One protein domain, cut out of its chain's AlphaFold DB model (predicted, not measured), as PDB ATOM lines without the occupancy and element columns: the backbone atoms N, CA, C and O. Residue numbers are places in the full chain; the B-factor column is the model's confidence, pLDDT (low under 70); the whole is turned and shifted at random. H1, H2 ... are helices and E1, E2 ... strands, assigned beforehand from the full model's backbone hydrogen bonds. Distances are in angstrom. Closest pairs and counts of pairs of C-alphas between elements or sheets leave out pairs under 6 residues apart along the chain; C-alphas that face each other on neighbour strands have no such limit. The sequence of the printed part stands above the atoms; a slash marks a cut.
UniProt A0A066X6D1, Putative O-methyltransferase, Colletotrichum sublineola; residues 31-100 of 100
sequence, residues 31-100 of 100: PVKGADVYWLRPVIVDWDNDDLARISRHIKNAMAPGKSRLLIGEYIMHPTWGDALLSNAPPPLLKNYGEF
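This is residues 31 to 100 of the 100 residues of the protein "Putative O-methyltransferase" of Colletotrichum sublineola (UniProt A0A066X6D1). There is little regular structure here: a small sheet of two parallel strands, E1 and E2, has one helix, H1, over one face, and residues 73 to 100, with no named element, run away from it as a tail that folds into a loop and makes much of the length. The printed part has 70 residues, 22 of them in named elements in the order E1, H1, E2, and its class is mixed. It is only just extended, close to loose, with a radius of gyration of the C-alphas of 16.9 A and spans of 51 by 24 by 14 A.

E1, residues 37 to 40, and E2, residues 69 to 72, are parallel neighbours at 19 degrees; N 38 and O 69 are within hydrogen-bond range at 2.9 A, N 71 and O 38 at 2.8 A. With H1, residues 49 to 62, they form a strand-helix-strand unit, two parallel neighbour strands with a helix between along the chain, whose crossover is right-handed. The closest C-alphas of E1 and H1, Tyr 38 and Ile 59, are 7.3 A apart; those of H1 and E2, Ile 59 and Leu 70, 8.0 A. Every O i to N i+4 pair in H1 is within hydrogen-bond range.

E1 begins at C-alpha 37 (-12.701, 15.186, 37.169) and, like E2, measures 9.8 A. H1 measures 20.0 A. E2 ends at C-alpha 72 (-14.623, 16.905, 27.153).

The C-alphas farthest apart, Lys 33 and Pro 92, are 51.6 A apart. The printed part has no cut, and both links are short. Residue 100 alone has pLDDT under 70.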
ATOM      1  N   PRO A  31     -19.874   4.352  38.529       96.31
ATOM      2  CA  PRO A  31     -19.504   3.696  39.781       96.31
ATOM      3  C   PRO A  31     -18.580   4.550  40.649       96.31
ATOM      4  O   PRO A  31     -18.484   4.315  41.851       96.31
ATOM      5  N   VAL A  32     -17.893   5.534  40.065       97.06
ATOM      6  CA  VAL A  32     -17.033   6.454  40.807       97.06
ATOM      7  C   VAL A  32     -17.848   7.693  41.143       97.06
ATOM      8  O   VAL A  32     -18.323   8.381  40.249       97.06
ATOM      9  N   LYS A  33     -18.021   7.968  42.439       98.00
ATOM     10  CA  LYS A  33     -18.763   9.127  42.951       98.00
ATOM     11  C   LYS A  33     -17.809  10.196  43.465       98.00
ATOM     12  O   LYS A  33     -16.785   9.885  44.062       98.00
ATOM     13  N   GLY A  34     -18.165  11.459  43.259       98.31
ATOM     14  CA  GLY A  34     -17.438  12.614  43.782       98.31
ATOM     15  C   GLY A  34     -16.014  12.791  43.250       98.31
ATOM     16  O   GLY A  34     -15.222  13.473  43.904       98.31
ATOM     17  N   ALA A  35     -15.677  12.209  42.089       98.31
ATOM     18  CA  ALA A  35     -14.376  12.422  41.460       98.31
ATOM     19  C   ALA A  35     -14.144  13.912  41.171       98.31
ATOM     20  O   ALA A  35     -15.076  14.632  40.805       98.31
ATOM     21  N   ASP A  36     -12.904  14.381  41.305       98.50
ATOM     22  CA  ASP A  36     -12.530  15.756  40.956       98.50
ATOM     23  C   ASP A  36     -12.815  16.055  39.479       98.50
ATOM     24  O   ASP A  36     -13.349  17.110  39.134       98.50
ATOM     25  N   VAL A  37     -12.521  15.084  38.613       98.31
ATOM     26  CA  VAL A  37     -12.701  15.186  37.169       98.31
ATOM     27  C   VAL A  37     -13.346  13.917  36.621       98.31
ATOM     28  O   VAL A  37     -12.897  12.808  36.899       98.31
ATOM     29  N   TYR A  38     -14.360  14.106  35.783       97.81
ATOM     30  CA  TYR A  38     -14.866  13.112  34.844       97.81
ATOM     31  C   TYR A  38     -14.383  13.522  33.456       97.81
ATOM     32  O   TYR A  38     -14.620  14.655  33.046       97.81
ATOM     33  N   TRP A  39     -13.672  12.645  32.749       96.75
ATOM     34  CA  TRP A  39     -13.064  12.973  31.459       96.75
ATOM     35  C   TRP A  39     -13.593  12.059  30.356       96.75
ATOM     36  O   TRP A  39     -13.465  10.840  30.455       96.75
ATOM     37  N   LEU A  40     -14.171  12.655  29.314       94.94
ATOM     38  CA  LEU A  40     -14.603  11.976  28.094       94.94
ATOM     39  C   LEU A  40     -13.663  12.349  26.945       94.94
ATOM     40  O   LEU A  40     -13.407  13.535  26.725       94.94
ATOM     41  N   ARG A  41     -13.126  11.344  26.243       91.75
ATOM     42  CA  ARG A  41     -12.220  11.526  25.100       91.75
ATOM     43  C   ARG A  41     -12.073  10.246  24.273       91.75
ATOM     44  O   ARG A  41     -11.617   9.250  24.838       91.75
ATOM     45  N   PRO A  42     -12.208  10.311  22.941       87.06
ATOM     46  CA  PRO A  42     -13.274  10.954  22.173       87.06
ATOM     47  C   PRO A  42     -14.524  10.064  22.245       87.06
ATOM     48  O   PRO A  42     -14.516   8.946  21.746       87.06
ATOM     49  N   VAL A  43     -15.542  10.508  22.972       89.88
ATOM     50  CA  VAL A  43     -16.762   9.723  23.216       89.88
ATOM     51  C   VAL A  43     -17.962  10.398  22.580       89.88
ATOM     52  O   VAL A  43     -18.856   9.708  22.112       89.88
ATOM     53  N   ILE A  44     -18.023  11.732  22.566       87.94
ATOM     54  CA  ILE A  44     -19.288  12.414  22.280       87.94
ATOM     55  C   ILE A  44     -19.709  12.278  20.816       87.94
ATOM     56  O   ILE A  44     -20.896  12.276  20.523       87.94
ATOM     57  N   VAL A  45     -18.741  12.181  19.905       87.19
ATOM     58  CA  VAL A  45     -18.991  12.156  18.457       87.19
ATOM     59  C   VAL A  45     -19.585  10.831  17.970       87.19
ATOM     60  O   VAL A  45     -20.076  10.770  16.846       87.19
ATOM     61  N   ASP A  46     -19.571   9.794  18.810       90.12
ATOM     62  CA  ASP A  46     -20.081   8.461  18.477       90.12
ATOM     63  C   ASP A  46     -21.594   8.314  18.727       90.12
ATOM     64  O   ASP A  46     -22.188   7.324  18.300       90.12
ATOM     65  N   TRP A  47     -22.221   9.269  19.427       93.31
ATOM     66  CA  TRP A  47     -23.581   9.127  19.955       93.31
ATOM     67  C   TRP A  47     -24.499  10.282  19.564       93.31
ATOM     68  O   TRP A  47     -24.063  11.414  19.358       93.31
ATOM     69  N   ASP A  48     -25.799   9.990  19.501       95.50
ATOM     70  CA  ASP A  48     -26.824  11.000  19.257       95.50
ATOM     71  C   ASP A  48     -27.153  11.831  20.511       95.50
ATOM     72  O   ASP A  48     -26.653  11.601  21.614       95.50
ATOM     73  N   ASN A  49     -28.018  12.832  20.345       95.00
ATOM     74  CA  ASN A  49     -28.369  13.754  21.424       95.00
ATOM     75  C   ASN A  49     -29.024  13.066  22.632       95.00
ATOM     76  O   ASN A  49     -28.791  13.497  23.766       95.00
ATOM     77  N   ASP A  50     -29.842  12.036  22.415       97.25
ATOM     78  CA  ASP A  50     -30.577  11.365  23.488       97.25
ATOM     79  C   ASP A  50     -29.631  10.485  24.312       97.25
ATOM     80  O   ASP A  50     -29.647  10.519  25.551       97.25
ATOM     81  N   ASP A  51     -28.732   9.779  23.632       97.00
ATOM     82  CA  ASP A  51     -27.677   8.991  24.253       97.00
ATOM     83  C   ASP A  51     -26.677   9.879  25.003       97.00
ATOM     84  O   ASP A  51     -26.361   9.615  26.171       97.00
ATOM     85  N   LEU A  52     -26.253  11.003  24.420       95.81
ATOM     86  CA  LEU A  52     -25.391  11.971  25.104       95.81
ATOM     87  C   LEU A  52     -26.068  12.591  26.326       95.81
ATOM     88  O   LEU A  52     -25.424  12.763  27.370       95.81
ATOM     89  N   ALA A  53     -27.365  12.898  26.243       96.19
ATOM     90  CA  ALA A  53     -28.127  13.381  27.386       96.19
ATOM     91  C   ALA A  53     -28.178  12.326  28.498       96.19
ATOM     92  O   ALA A  53     -28.034  12.665  29.679       96.19
ATOM     93  N   ARG A  54     -28.332  11.046  28.147       97.38
ATOM     94  CA  ARG A  54     -28.320   9.934  29.103       97.38
ATOM     95  C   ARG A  54     -26.959   9.771  29.782       97.38
ATOM     96  O   ARG A  54     -26.907   9.743  31.014       97.38
ATOM     97  N   ILE A  55     -25.870   9.739  29.017       96.81
ATOM     98  CA  ILE A  55     -24.495   9.649  29.540       96.81
ATOM     99  C   ILE A  55     -24.205  10.830  30.474       96.81
ATOM    100  O   ILE A  55     -23.771  10.656  31.617       96.81
ATOM    101  N   SER A  56     -24.528  12.045  30.028       95.88
ATOM    102  CA  SER A  56     -24.292  13.273  30.792       95.88
ATOM    103  C   SER A  56     -25.081  13.303  32.103       95.88
ATOM    104  O   SER A  56     -24.563  13.767  33.121       95.88
ATOM    105  N   ARG A  57     -26.311  12.765  32.129       97.81
ATOM    106  CA  ARG A  57     -27.102  12.617  33.364       97.81
ATOM    107  C   ARG A  57     -26.429  11.669  34.356       97.81
ATOM    108  O   ARG A  57     -26.351  12.003  35.537       97.81
ATOM    109  N   HIS A  58     -25.916  10.525  33.905       98.19
ATOM    110  CA  HIS A  58     -25.226   9.583  34.789       98.19
ATOM    111  C   HIS A  58     -23.932  10.162  35.371       98.19
ATOM    112  O   HIS A  58     -23.676   9.980  36.563       98.19
ATOM    113  N   ILE A  59     -23.165  10.914  34.575       97.81
ATOM    114  CA  ILE A  59     -21.986  11.645  35.059       97.81
ATOM    115  C   ILE A  59     -22.404  12.707  36.077       97.81
ATOM    116  O   ILE A  59     -21.894  12.710  37.195       97.81
ATOM    117  N   LYS A  60     -23.378  13.563  35.739       97.81
ATOM    118  CA  LYS A  60     -23.883  14.611  36.638       97.81
ATOM    119  C   LYS A  60     -24.323  14.043  37.988       97.81
ATOM    120  O   LYS A  60     -23.983  14.612  39.018       97.81
ATOM    121  N   ASN A  61     -25.031  12.916  37.997       98.25
ATOM    122  CA  ASN A  61     -25.489  12.272  39.231       98.25
ATOM    123  C   ASN A  61     -24.339  11.709  40.080       98.25
ATOM    124  O   ASN A  61     -24.503  11.499  41.277       98.25
ATOM    125  N   ALA A  62     -23.182  11.437  39.478       98.31
ATOM    126  CA  ALA A  62     -21.993  11.007  40.198       98.31
ATOM    127  C   ALA A  62     -21.132  12.176  40.697       98.31
ATOM    128  O   ALA A  62     -20.307  11.997  41.593       98.31
ATOM    129  N   MET A  63     -21.296  13.375  40.143       98.62
ATOM    130  CA  MET A  63     -20.509  14.554  40.501       98.62
ATOM    131  C   MET A  63     -20.824  15.073  41.912       98.62
ATOM    132  O   MET A  63     -21.970  15.095  42.349       98.62
ATOM    133  N   ALA A  64     -19.793  15.565  42.602       98.62
ATOM    134  CA  ALA A  64     -19.930  16.360  43.816       98.62
ATOM    135  C   ALA A  64     -20.140  17.845  43.444       98.62
ATOM    136  O   ALA A  64     -19.258  18.429  42.799       98.62
ATOM    137  N   PRO A  65     -21.264  18.479  43.839       97.44
ATOM    138  CA  PRO A  65     -21.534  19.887  43.541       97.44
ATOM    139  C   PRO A  65     -20.418  20.825  44.019       97.44
ATOM    140  O   PRO A  65     -19.832  20.622  45.079       97.44
ATOM    141  N   GLY A  66     -20.088  21.843  43.221       96.69
ATOM    142  CA  GLY A  66     -19.017  22.809  43.510       96.69
ATOM    143  C   GLY A  66     -17.592  22.283  43.276       96.69
ATOM    144  O   GLY A  66     -16.717  23.052  42.873       96.69
ATOM    145  N   LYS A  67     -17.367  20.972  43.417       97.94
ATOM    146  CA  LYS A  67     -16.048  20.334  43.313       97.94
ATOM    147  C   LYS A  67     -15.793  19.704  41.945       97.94
ATOM    148  O   LYS A  67     -14.864  20.106  41.252       97.94
ATOM    149  N   SER A  68     -16.617  18.738  41.548       98.69
ATOM    150  CA  SER A  68     -16.380  17.954  40.336       98.69
ATOM    151  C   SER A  68     -16.441  18.811  39.071       98.69
ATOM    152  O   SER A  68     -17.193  19.790  38.997       98.69
ATOM    153  N   ARG A  69     -15.684  18.418  38.045       98.38
ATOM    154  CA  ARG A  69     -15.735  18.988  36.691       98.38
ATOM    155  C   ARG A  69     -15.876  17.878  35.650       98.38
ATOM    156  O   ARG A  69     -15.295  16.808  35.806       98.38
ATOM    157  N   LEU A  70     -16.642  18.143  34.597       96.88
ATOM    158  CA  LEU A  70     -16.665  17.317  33.391       96.88
ATOM    159  C   LEU A  70     -15.741  17.967  32.360       96.88
ATOM    160  O   LEU A  70     -15.943  19.124  32.001       96.88
ATOM    161  N   LEU A  71     -14.726  17.230  31.913       97.19
ATOM    162  CA  LEU A  71     -13.845  17.620  30.820       97.19
ATOM    163  C   LEU A  71     -14.199  16.807  29.578       97.19
ATOM    164  O   LEU A  71     -14.314  15.582  29.638       97.19
ATOM    165  N   ILE A  72     -14.336  17.498  28.454       94.62
ATOM    166  CA  ILE A  72     -14.623  16.905  27.153       94.62
ATOM    167  C   ILE A  72     -13.424  17.211  26.262       94.62
ATOM    168  O   ILE A  72     -13.099  18.375  26.031       94.62
ATOM    169  N   GLY A  73     -12.719  16.167  25.839       93.69
ATOM    170  CA  GLY A  73     -11.580  16.266  24.937       93.69
ATOM    171  C   GLY A  73     -11.931  15.652  23.594       93.69
ATOM    172  O   GLY A  73     -11.864  14.435  23.453       93.69
ATOM    173  N   GLU A  74     -12.275  16.491  22.625       89.25
ATOM    174  CA  GLU A  74     -12.796  16.062  21.325       89.25
ATOM    175  C   GLU A  74     -12.059  16.725  20.172       89.25
ATOM    176  O   GLU A  74     -11.364  17.731  20.342       89.25
ATOM    177  N   TYR A  75     -12.233  16.148  18.988       85.38
ATOM    178  CA  TYR A  75     -11.820  16.786  17.752       85.38
ATOM    179  C   TYR A  75     -12.845  17.857  17.385       85.38
ATOM    180  O   TYR A  75     -14.010  17.558  17.134       85.38
ATOM    181  N   ILE A  76     -12.410  19.115  17.373       81.75
ATOM    182  CA  ILE A  76     -13.231  20.233  16.912       81.75
ATOM    183  C   ILE A  76     -12.948  20.440  15.430       81.75
ATOM    184  O   ILE A  76     -11.815  20.729  15.048       81.75
ATOM    185  N   MET A  77     -13.977  20.279  14.601       84.19
ATOM    186  CA  MET A  77     -13.877  20.546  13.169       84.19
ATOM    187  C   MET A  77     -13.844  22.050  12.914       84.19
ATOM    188  O   MET A  77     -14.635  22.801  13.487       84.19
ATOM    189  N   HIS A  78     -12.965  22.488  12.011       89.44
ATOM    190  CA  HIS A  78     -13.013  23.850  11.486       89.44
ATOM    191  C   HIS A  78     -14.252  23.965  10.587       89.44
ATOM    192  O   HIS A  78     -14.342  23.254   9.585       89.44
ATOM    193  N   PRO A  79     -15.237  24.819  10.910       88.81
ATOM    194  CA  PRO A  79     -16.422  24.958  10.074       88.81
ATOM    195  C   PRO A  79     -16.076  25.600   8.725       88.81
ATOM    196  O   PRO A  79     -15.213  26.476   8.633       88.81
ATOM    197  N   THR A  80     -16.815  25.248   7.671       90.38
ATOM    198  CA  THR A  80     -16.627  25.801   6.312       90.38
ATOM    199  C   THR A  80     -16.776  27.329   6.255       90.38
ATOM    200  O   THR A  80     -16.278  27.973   5.331       90.38
ATOM    201  N   TRP A  81     -17.436  27.930   7.252       88.50
ATOM    202  CA  TRP A  81     -17.675  29.373   7.362       88.50
ATOM    203  C   TRP A  81     -16.636  30.092   8.244       88.50
ATOM    204  O   TRP A  81     -16.628  31.328   8.310       88.50
ATOM    205  N   GLY A  82     -15.679  29.350   8.805       88.44
ATOM    206  CA  GLY A  82     -14.607  29.847   9.663       88.44
ATOM    207  C   GLY A  82     -14.982  29.935  11.137       88.44
ATOM    208  O   GLY A  82     -16.156  29.915  11.493       88.44
ATOM    209  N   ASP A  83     -13.962  30.065  11.978       88.69
ATOM    210  CA  ASP A  83     -14.086  30.258  13.422       88.69
ATOM    211  C   ASP A  83     -13.138  31.384  13.863       88.69
ATOM    212  O   ASP A  83     -12.121  31.629  13.213       88.69
ATOM    213  N   ALA A  84     -13.470  32.093  14.943       88.62
ATOM    214  CA  ALA A  84     -12.639  33.188  15.451       88.62
ATOM    215  C   ALA A  84     -11.299  32.706  16.039       88.62
ATOM    216  O   ALA A  84     -10.358  33.491  16.149       88.62
ATOM    217  N   LEU A  85     -11.213  31.433  16.425       89.31
ATOM    218  CA  LEU A  85     -10.052  30.816  17.058       89.31
ATOM    219  C   LEU A  85      -9.182  30.022  16.073       89.31
ATOM    220  O   LEU A  85      -8.114  29.552  16.462       89.31
ATOM    221  N   LEU A  86      -9.607  29.872  14.813       88.25
ATOM    222  CA  LEU A  86      -8.920  29.059  13.805       88.25
ATOM    223  C   LEU A  86      -8.488  29.899  12.598       88.25
ATOM    224  O   LEU A  86      -9.188  30.804  12.145       88.25
ATOM    225  N   SER A  87      -7.313  29.593  12.043       90.19
ATOM    226  CA  SER A  87      -6.787  30.290  10.864       90.19
ATOM    227  C   SER A  87      -7.459  29.799   9.585       90.19
ATOM    228  O   SER A  87      -7.298  28.645   9.199       90.19
ATOM    229  N   ASN A  88      -8.187  30.688   8.912       93.06
ATOM    230  CA  ASN A  88      -8.882  30.366   7.667       93.06
ATOM    231  C   ASN A  88      -7.909  30.126   6.503       93.06
ATOM    232  O   ASN A  88      -6.923  30.851   6.352       93.06
ATOM    233  N   ALA A  89      -8.248  29.172   5.637       92.31
ATOM    234  CA  ALA A  89      -7.571  28.989   4.358       92.31
ATOM    235  C   ALA A  89      -7.712  30.234   3.447       92.31
ATOM    236  O   ALA A  89      -8.731  30.935   3.511       92.31
ATOM    237  N   PRO A  90      -6.718  30.521   2.583       92.12
ATOM    238  CA  PRO A  90      -6.799  31.628   1.635       92.12
ATOM    239  C   PRO A  90      -7.794  31.338   0.493       92.12
ATOM    240  O   PRO A  90      -7.994  30.176   0.125       92.12
ATOM    241  N   PRO A  91      -8.380  32.374  -0.139       91.19
ATOM    242  CA  PRO A  91      -9.195  32.197  -1.340       91.19
ATOM    243  C   PRO A  91      -8.415  31.482  -2.465       91.19
ATOM    244  O   PRO A  91      -7.220  31.742  -2.618       91.19
ATOM    245  N   PRO A  92      -9.056  30.624  -3.285       92.56
ATOM    246  CA  PRO A  92     -10.496  30.343  -3.343       92.56
ATOM    247  C   PRO A  92     -10.958  29.172  -2.450       92.56
ATOM    248  O   PRO A  92     -12.070  28.682  -2.633       92.56
ATOM    249  N   LEU A  93     -10.124  28.683  -1.525       92.06
ATOM    250  CA  LEU A  93     -10.460  27.517  -0.703       92.06
ATOM    251  C   LEU A  93     -11.592  27.821   0.290       92.06
ATOM    252  O   LEU A  93     -11.743  28.950   0.765       92.06
ATOM    253  N   LEU A  94     -12.359  26.785   0.651       92.25
ATOM    254  CA  LEU A  94     -13.219  26.848   1.834       92.25
ATOM    255  C   LEU A  94     -12.349  27.087   3.067       92.25
ATOM    256  O   LEU A  94     -11.231  26.581   3.157       92.25
ATOM    257  N   LYS A  95     -12.869  27.845   4.036       92.56
ATOM    258  CA  LYS A  95     -12.090  28.307   5.196       92.56
ATOM    259  C   LYS A  95     -11.493  27.174   6.033       92.56
ATOM    260  O   LYS A  95     -10.476  27.400   6.678       92.56
ATOM    261  N   ASN A  96     -12.089  25.987   5.968       92.44
ATOM    262  CA  ASN A  96     -11.635  24.755   6.605       92.44
ATOM    263  C   ASN A  96     -10.721  23.891   5.713       92.44
ATOM    264  O   ASN A  96     -10.671  22.680   5.891       92.44
ATOM    265  N   TYR A  97     -10.079  24.467   4.694       90.94
ATOM    266  CA  TYR A  97      -9.225  23.757   3.728       90.94
ATOM    267  C   TYR A  97      -9.938  22.683   2.885       90.94
ATOM    268  O   TYR A  97      -9.287  21.965   2.132       90.94
ATOM    269  N   GLY A  98     -11.272  22.598   2.953       86.44
ATOM    270  CA  GLY A  98     -12.027  21.509   2.330       86.44
ATOM    271  C   GLY A  98     -11.882  20.173   3.065       86.44
ATOM    272  O   GLY A  98     -12.107  19.133   2.455       86.44
ATOM    273  N   GLU A  99     -11.493  20.194   4.342       80.94
ATOM    274  CA  GLU A  99     -11.485  19.006   5.196       80.94
ATOM    275  C   GLU A  99     -12.926  18.567   5.526       80.94
ATOM    276  O   GLU A  99     -13.807  19.412   5.739       80.94
ATOM    277  N   PHE A 100     -13.154  17.249   5.545       64.38
ATOM    278  CA  PHE A 100     -14.420  16.590   5.889       64.38
ATOM    279  C   PHE A 100     -14.174  15.505   6.935       64.38
ATOM    280  O   PHE A 100     -13.130  14.818   6.819       64.38
TER     281      PHE A 100